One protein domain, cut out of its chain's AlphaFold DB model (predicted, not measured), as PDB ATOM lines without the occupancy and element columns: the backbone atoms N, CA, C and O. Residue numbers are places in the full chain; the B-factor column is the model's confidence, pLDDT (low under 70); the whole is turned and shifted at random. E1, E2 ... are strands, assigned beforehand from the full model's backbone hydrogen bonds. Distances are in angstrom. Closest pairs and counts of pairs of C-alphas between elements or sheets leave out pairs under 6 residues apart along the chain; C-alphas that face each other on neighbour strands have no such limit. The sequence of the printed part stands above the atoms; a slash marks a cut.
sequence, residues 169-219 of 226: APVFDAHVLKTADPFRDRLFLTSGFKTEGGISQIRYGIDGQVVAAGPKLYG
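This is residues 169 to 219 of the 226 residues of the protein "MMS1_N domain-containing protein" of Lipomyces starkeyi NRRL Y-11557 (UniProt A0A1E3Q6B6). With little regular structure, this is one small three-stranded antiparallel sheet, E1 - E2 - E3, from which a long tail, residues 206 to 219, sticks out. The 51 printed residues have no named helix and are all strand by class, though the strands hold only 19 of them. The whole is only just extended, close to loose, with a radius of gyration of the C-alphas of 15.1 A, and spans 46 by 30 by 16 A.

E1, residues 171 to 177, begins at C-alpha (1.184, 33.856, 106.779) and is 16.8 A long. E2, residues 186 to 191, measures 15.0 A. E3, residues 198 to 203, measures 16.2 A and ends at (16.498, 36.282, 102.735).

The strands form a meander, each the antiparallel neighbour of the one before. Hairpin E1 and E2 has N 175 and O 188 at 2.8 A; hairpin E2 and E3 has N 189 and O 200 at 2.8 A.

The printed part has no cut and no long link between strands. Residues 214 to 219 are under pLDDT 70.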
ATOM      1  N   ALA A 169       2.376  38.980 108.880       84.81
ATOM      2  CA  ALA A 169       1.151  38.350 109.347       84.81
ATOM      3  C   ALA A 169      -0.066  38.795 108.512       84.81
ATOM      4  O   ALA A 169      -0.134  39.961 108.136       84.81
ATOM      5  N   PRO A 170      -1.059  37.910 108.305       89.44
ATOM      6  CA  PRO A 170      -1.008  36.468 108.521       89.44
ATOM      7  C   PRO A 170      -0.188  35.801 107.412       89.44
ATOM      8  O   PRO A 170      -0.229  36.229 106.262       89.44
ATOM      9  N   VAL A 171       0.522  34.728 107.758       91.94
ATOM     10  CA  VAL A 171       1.184  33.856 106.779       91.94
ATOM     11  C   VAL A 171       0.235  32.707 106.465       91.94
ATOM     12  O   VAL A 171      -0.098  31.926 107.356       91.94
ATOM     13  N   PHE A 172      -0.200  32.608 105.212       92.31
ATOM     14  CA  PHE A 172      -1.086  31.537 104.752       92.31
ATOM     15  C   PHE A 172      -0.317  30.322 104.239       92.31
ATOM     16  O   PHE A 172      -0.742  29.193 104.467       92.31
ATOM     17  N   ASP A 173       0.803  30.556 103.554       94.94
ATOM     18  CA  ASP A 173       1.664  29.502 103.022       94.94
ATOM     19  C   ASP A 173       3.128  29.960 102.971       94.94
ATOM     20  O   ASP A 173       3.428  31.160 102.961       94.94
ATOM     21  N   ALA A 174       4.040  28.992 102.953       94.31
ATOM     22  CA  ALA A 174       5.476  29.197 103.000       94.31
ATOM     23  C   ALA A 174       6.208  28.178 102.114       94.31
ATOM     24  O   ALA A 174       6.110  26.967 102.312       94.31
ATOM     25  N   HIS A 175       7.024  28.669 101.182       95.56
ATOM     26  CA  HIS A 175       7.842  27.837 100.306       95.56
ATOM     27  C   HIS A 175       9.325  28.192 100.408       95.56
ATOM     28  O   HIS A 175       9.717  29.350 100.261       95.56
ATOM     29  N   VAL A 176      10.170  27.180 100.609       92.62
ATOM     30  CA  VAL A 176      11.626  27.352 100.649       92.62
ATOM     31  C   VAL A 176      12.223  26.952  99.308       92.62
ATOM     32  O   VAL A 176      12.217  25.777  98.940       92.62
ATOM     33  N   LEU A 177      12.815  27.921  98.618       91.25
ATOM     34  CA  LEU A 177      13.688  27.657  97.485       91.25
ATOM     35  C   LEU A 177      15.103  27.418  98.007       91.25
ATOM     36  O   LEU A 177      15.812  28.361  98.369       91.25
ATOM     37  N   LYS A 178      15.499  26.144  98.025       88.62
ATOM     38  CA  LYS A 178      16.863  25.739  98.362       88.62
ATOM     39  C   LYS A 178      17.800  25.983  97.189       88.62
ATOM     40  O   LYS A 178      17.470  25.667  96.045       88.62
ATOM     41  N   THR A 179      18.980  26.505  97.478       81.50
ATOM     42  CA  THR A 179      20.055  26.663  96.498       81.50
ATOM     43  C   THR A 179      21.269  25.823  96.905       81.50
ATOM     44  O   THR A 179      21.286  25.215  97.971       81.50
ATOM     45  N   ALA A 180      22.290  25.738  96.048       82.06
ATOM     46  CA  ALA A 180      23.520  25.004  96.374       82.06
ATOM     47  C   ALA A 180      24.319  25.640  97.532       82.06
ATOM     48  O   ALA A 180      25.185  24.990  98.112       82.06
ATOM     49  N   ASP A 181      24.032  26.903  97.853       78.81
ATOM     50  CA  ASP A 181      24.626  27.658  98.951       78.81
ATOM     51  C   ASP A 181      23.522  27.965  99.980       78.81
ATOM     52  O   ASP A 181      22.629  28.757  99.677       78.81
ATOM     53  N   PRO A 182      23.545  27.377 101.188       70.31
ATOM     54  CA  PRO A 182      22.484  27.576 102.177       70.31
ATOM     55  C   PRO A 182      22.338  29.041 102.619       70.31
ATOM     56  O   PRO A 182      21.267  29.439 103.069       70.31
ATOM     57  N   PHE A 183      23.365  29.884 102.437       76.81
ATOM     58  CA  PHE A 183      23.268  31.328 102.691       76.81
ATOM     59  C   PHE A 183      22.458  32.082 101.626       76.81
ATOM     60  O   PHE A 183      22.164  33.265 101.787       76.81
ATOM     61  N   ARG A 184      22.093  31.413 100.529       80.56
ATOM     62  CA  ARG A 184      21.284  31.960  99.435       80.56
ATOM     63  C   ARG A 184      19.891  31.354  99.353       80.56
ATOM     64  O   ARG A 184      19.159  31.693  98.416       80.56
ATOM     65  N   ASP A 185      19.526  30.497 100.303       86.88
ATOM     66  CA  ASP A 185      18.169  29.983 100.415       86.88
ATOM     67  C   ASP A 185      17.177  31.141 100.567       86.88
ATOM     68  O   ASP A 185      17.461  32.188 101.162       86.88
ATOM     69  N   ARG A 186      16.004  30.973  99.958       89.12
ATOM     70  CA  ARG A 186      14.957  31.998  99.926       89.12
ATOM     71  C   ARG A 186      13.681  31.403 100.476       89.12
ATOM     72  O   ARG A 186      13.239  30.361 100.001       89.12
ATOM     73  N   LEU A 187      13.081  32.090 101.436       92.00
ATOM     74  CA  LEU A 187      11.758  31.754 101.938       92.00
ATOM     75  C   LEU A 187      10.751  32.694 101.279       92.00
ATOM     76  O   LEU A 187      10.850  33.909 101.412       92.00
ATOM     77  N   PHE A 188       9.806  32.131 100.543       93.94
ATOM     78  CA  PHE A 188       8.684  32.854  99.966       93.94
ATOM     79  C   PHE A 188       7.463  32.624 100.842       93.94
ATOM     80  O   PHE A 188       7.117  31.479 101.118       93.94
ATOM     81  N   LEU A 189       6.831  33.703 101.284       94.31
ATOM     82  CA  LEU A 189       5.616  33.664 102.086       94.31
ATOM     83  C   LEU A 189       4.460  34.229 101.277       94.31
ATOM     84  O   LEU A 189       4.596  35.299 100.687       94.31
ATOM     85  N   THR A 190       3.317  33.555 101.298       93.62
ATOM     86  CA  THR A 190       2.039  34.171 100.939       93.62
ATOM     87  C   THR A 190       1.484  34.812 102.204       93.62
ATOM     88  O   THR A 190       1.087  34.105 103.131       93.62
ATOM     89  N   SER A 191       1.522  36.142 102.267       91.31
ATOM     90  CA  SER A 191       1.260  36.914 103.485       91.31
ATOM     91  C   SER A 191       0.337  38.103 103.246       91.31
ATOM     92  O   SER A 191       0.297  38.627 102.136       91.31
ATOM     93  N   GLY A 192      -0.316  38.578 104.305       84.88
ATOM     94  CA  GLY A 192      -1.162  39.776 104.271       84.88
ATOM     95  C   GLY A 192      -2.589  39.484 103.805       84.88
ATOM     96  O   GLY A 192      -2.860  38.469 103.161       84.88
ATOM     97  N   PHE A 193      -3.525  40.362 104.155       80.19
ATOM     98  CA  PHE A 193      -4.955  40.158 103.931       80.19
ATOM     99  C   PHE A 193      -5.574  41.266 103.062       80.19
ATOM    100  O   PHE A 193      -5.124  42.409 103.065       80.19
ATOM    101  N   LYS A 194      -6.623  40.923 102.297       76.06
ATOM    102  CA  LYS A 194      -7.345  41.824 101.371       76.06
ATOM    103  C   LYS A 194      -6.408  42.594 100.419       76.06
ATOM    104  O   LYS A 194      -5.776  41.967  99.575       76.06
ATOM    105  N   THR A 195      -6.373  43.929 100.495       72.44
ATOM    106  CA  THR A 195      -5.593  44.805  99.603       72.44
ATOM    107  C   THR A 195      -4.101  44.783  99.901       72.44
ATOM    108  O   THR A 195      -3.321  45.159  99.036       72.44
ATOM    109  N   GLU A 196      -3.714  44.293 101.078       77.38
ATOM    110  CA  GLU A 196      -2.325  44.209 101.538       77.38
ATOM    111  C   GLU A 196      -1.723  42.805 101.332       77.38
ATOM    112  O   GLU A 196      -0.613  42.514 101.777       77.38
ATOM    113  N   GLY A 197      -2.460  41.898 100.678       84.88
ATOM    114  CA  GLY A 197      -2.005  40.540 100.389       84.88
ATOM    115  C   GLY A 197      -0.936  40.496  99.294       84.88
ATOM    116  O   GLY A 197      -1.093  41.088  98.227       84.88
ATOM    117  N   GLY A 198       0.134  39.734  99.523       88.31
ATOM    118  CA  GLY A 198       1.247  39.625  98.587       88.31
ATOM    119  C   GLY A 198       2.153  38.416  98.814       88.31
ATOM    120  O   GLY A 198       1.942  37.588  99.703       88.31
ATOM    121  N   ILE A 199       3.181  38.311  97.967       91.38
ATOM    122  CA  ILE A 199       4.259  37.332  98.124       91.38
ATOM    123  C   ILE A 199       5.487  38.056  98.668       91.38
ATOM    124  O   ILE A 199       6.093  38.873  97.973       91.38
ATOM    125  N   SER A 200       5.872  37.722  99.895       89.31
ATOM    126  CA  SER A 200       7.067  38.255 100.546       89.31
ATOM    127  C   SER A 200       8.244  37.316 100.327       89.31
ATOM    128  O   SER A 200       8.118  36.107 100.504       89.31
ATOM    129  N   GLN A 201       9.413  37.859  99.983       90.38
ATOM    130  CA  GLN A 201      10.649  37.082  99.930       90.38
ATOM    131  C   GLN A 201      11.536  37.420 101.131       90.38
ATOM    132  O   GLN A 201      12.095  38.510 101.210       90.38
ATOM    133  N   ILE A 202      11.751  36.443 102.003       89.31
ATOM    134  CA  ILE A 202      12.690  36.518 103.116       89.31
ATOM    135  C   ILE A 202      14.034  35.929 102.679       89.31
ATOM    136  O   ILE A 202      14.114  34.852 102.075       89.31
ATOM    137  N   ARG A 203      15.104  36.669 102.973       87.25
ATOM    138  CA  ARG A 203      16.498  36.282 102.735       87.25
ATOM    139  C   ARG A 203      17.243  36.372 104.053       87.25
ATOM    140  O   ARG A 203      17.049  37.326 104.800       87.25
ATOM    141  N   TYR A 204      18.116  35.410 104.314       84.38
ATOM    142  CA  TYR A 204      19.045  35.526 105.427       84.38
ATOM    143  C   TYR A 204      20.155  36.524 105.068       84.38
ATOM    144  O   TYR A 204      20.817  36.364 104.042       84.38
ATOM    145  N   GLY A 205      20.355  37.558 105.887       84.56
ATOM    146  CA  GLY A 205      21.407  38.557 105.687       84.56
ATOM    147  C   GLY A 205      20.970  39.982 106.019       84.56
ATOM    148  O   GLY A 205      19.944  40.201 106.657       84.56
ATOM    149  N   ILE A 206      21.781  40.946 105.584       81.38
ATOM    150  CA  ILE A 206      21.510  42.382 105.710       81.38
ATOM    151  C   ILE A 206      20.980  42.874 104.365       81.38
ATOM    152  O   ILE A 206      21.598  42.605 103.330       81.38
ATOM    153  N   ASP A 207      19.849  43.575 104.378       75.69
ATOM    154  CA  ASP A 207      19.310  44.174 103.162       75.69
ATOM    155  C   ASP A 207      20.169  45.366 102.718       75.69
ATOM    156  O   ASP A 207      20.557  46.219 103.517       75.69
ATOM    157  N   GLY A 208      20.499  45.395 101.430       74.19
ATOM    158  CA  GLY A 208      21.307  46.443 100.824       74.19
ATOM    159  C   GLY A 208      20.412  47.390 100.046       74.19
ATOM    160  O   GLY A 208      19.947  47.041  98.961       74.19
ATOM    161  N   GLN A 209      20.198  48.601 100.563       74.00
ATOM    162  CA  GLN A 209      19.408  49.602  99.854       74.00
ATOM    163  C   GLN A 209      20.159  50.077  98.603       74.00
ATOM    164  O   GLN A 209      21.227  50.689  98.683       74.00
ATOM    165  N   VAL A 210      19.598  49.813  97.424       73.44
ATOM    166  CA  VAL A 210      20.143  50.321  96.159       73.44
ATOM    167  C   VAL A 210      19.734  51.786  96.012       73.44
ATOM    168  O   VAL A 210      18.626  52.091  95.587       73.44
ATOM    169  N   VAL A 211      20.632  52.700  96.382       75.06
ATOM    170  CA  VAL A 211      20.394  54.158  96.316       75.06
ATOM    171  C   VAL A 211      20.500  54.692  94.880       75.06
ATOM    172  O   VAL A 211      19.869  55.683  94.529       75.06
ATOM    173  N   ALA A 212      21.269  54.015  94.024       73.50
ATOM    174  CA  ALA A 212      21.355  54.292  92.595       73.50
ATOM    175  C   ALA A 212      21.744  53.017  91.836       73.50
ATOM    176  O   ALA A 212      22.633  52.279  92.265       73.50
ATOM    177  N   ALA A 213      21.106  52.772  90.694       70.75
ATOM    178  CA  ALA A 213      21.457  51.685  89.787       70.75
ATOM    179  C   ALA A 213      21.906  52.276  88.444       70.75
ATOM    180  O   ALA A 213      21.107  52.846  87.707       70.75
ATOM    181  N   GLY A 214      23.200  52.165  88.146       66.50
ATOM    182  CA  GLY A 214      23.759  52.473  86.829       66.50
ATOM    183  C   GLY A 214      23.902  51.211  85.970       66.50
ATOM    184  O   GLY A 214      23.867  50.097  86.504       66.50
ATOM    185  N   PRO A 215      24.085  51.344  84.643       65.31
ATOM    186  CA  PRO A 215      24.452  50.207  83.806       65.31
ATOM    187  C   PRO A 215      25.749  49.567  84.329       65.31
ATOM    188  O   PRO A 215      26.645  50.264  84.806       65.31
ATOM    189  N   LYS A 216      25.842  48.231  84.248       55.56
ATOM    190  CA  LYS A 216      27.042  47.468  84.634       55.56
ATOM    191  C   LYS A 216      28.296  48.126  84.048       55.56
ATOM    192  O   LYS A 216      28.398  48.278  82.832       55.56
ATOM    193  N   LEU A 217      29.265  48.451  84.903       57.25
ATOM    194  CA  LEU A 217      30.612  48.820  84.476       57.25
ATOM    195  C   LEU A 217      31.265  47.585  83.836       57.25
ATOM    196  O   LEU A 217      31.704  46.674  84.535       57.25
ATOM    197  N   TYR A 218      31.311  47.533  82.504       48.53
ATOM    198  CA  TYR A 218      32.145  46.576  81.779       48.53
ATOM    199  C   TYR A 218      33.601  47.053  81.841       48.53
ATOM    200  O   TYR A 218      34.080  47.750  80.953       48.53
ATOM    201  N   GLY A 219      34.301  46.713  82.923       47.91
ATOM    202  CA  GLY A 219      35.749  46.878  83.018       47.91
ATOM    203  C   GLY A 219      36.453  45.616  82.528       47.91
ATOM    204  O   GLY A 219      36.478  44.616  83.241       47.91
TER     205      GLY A 219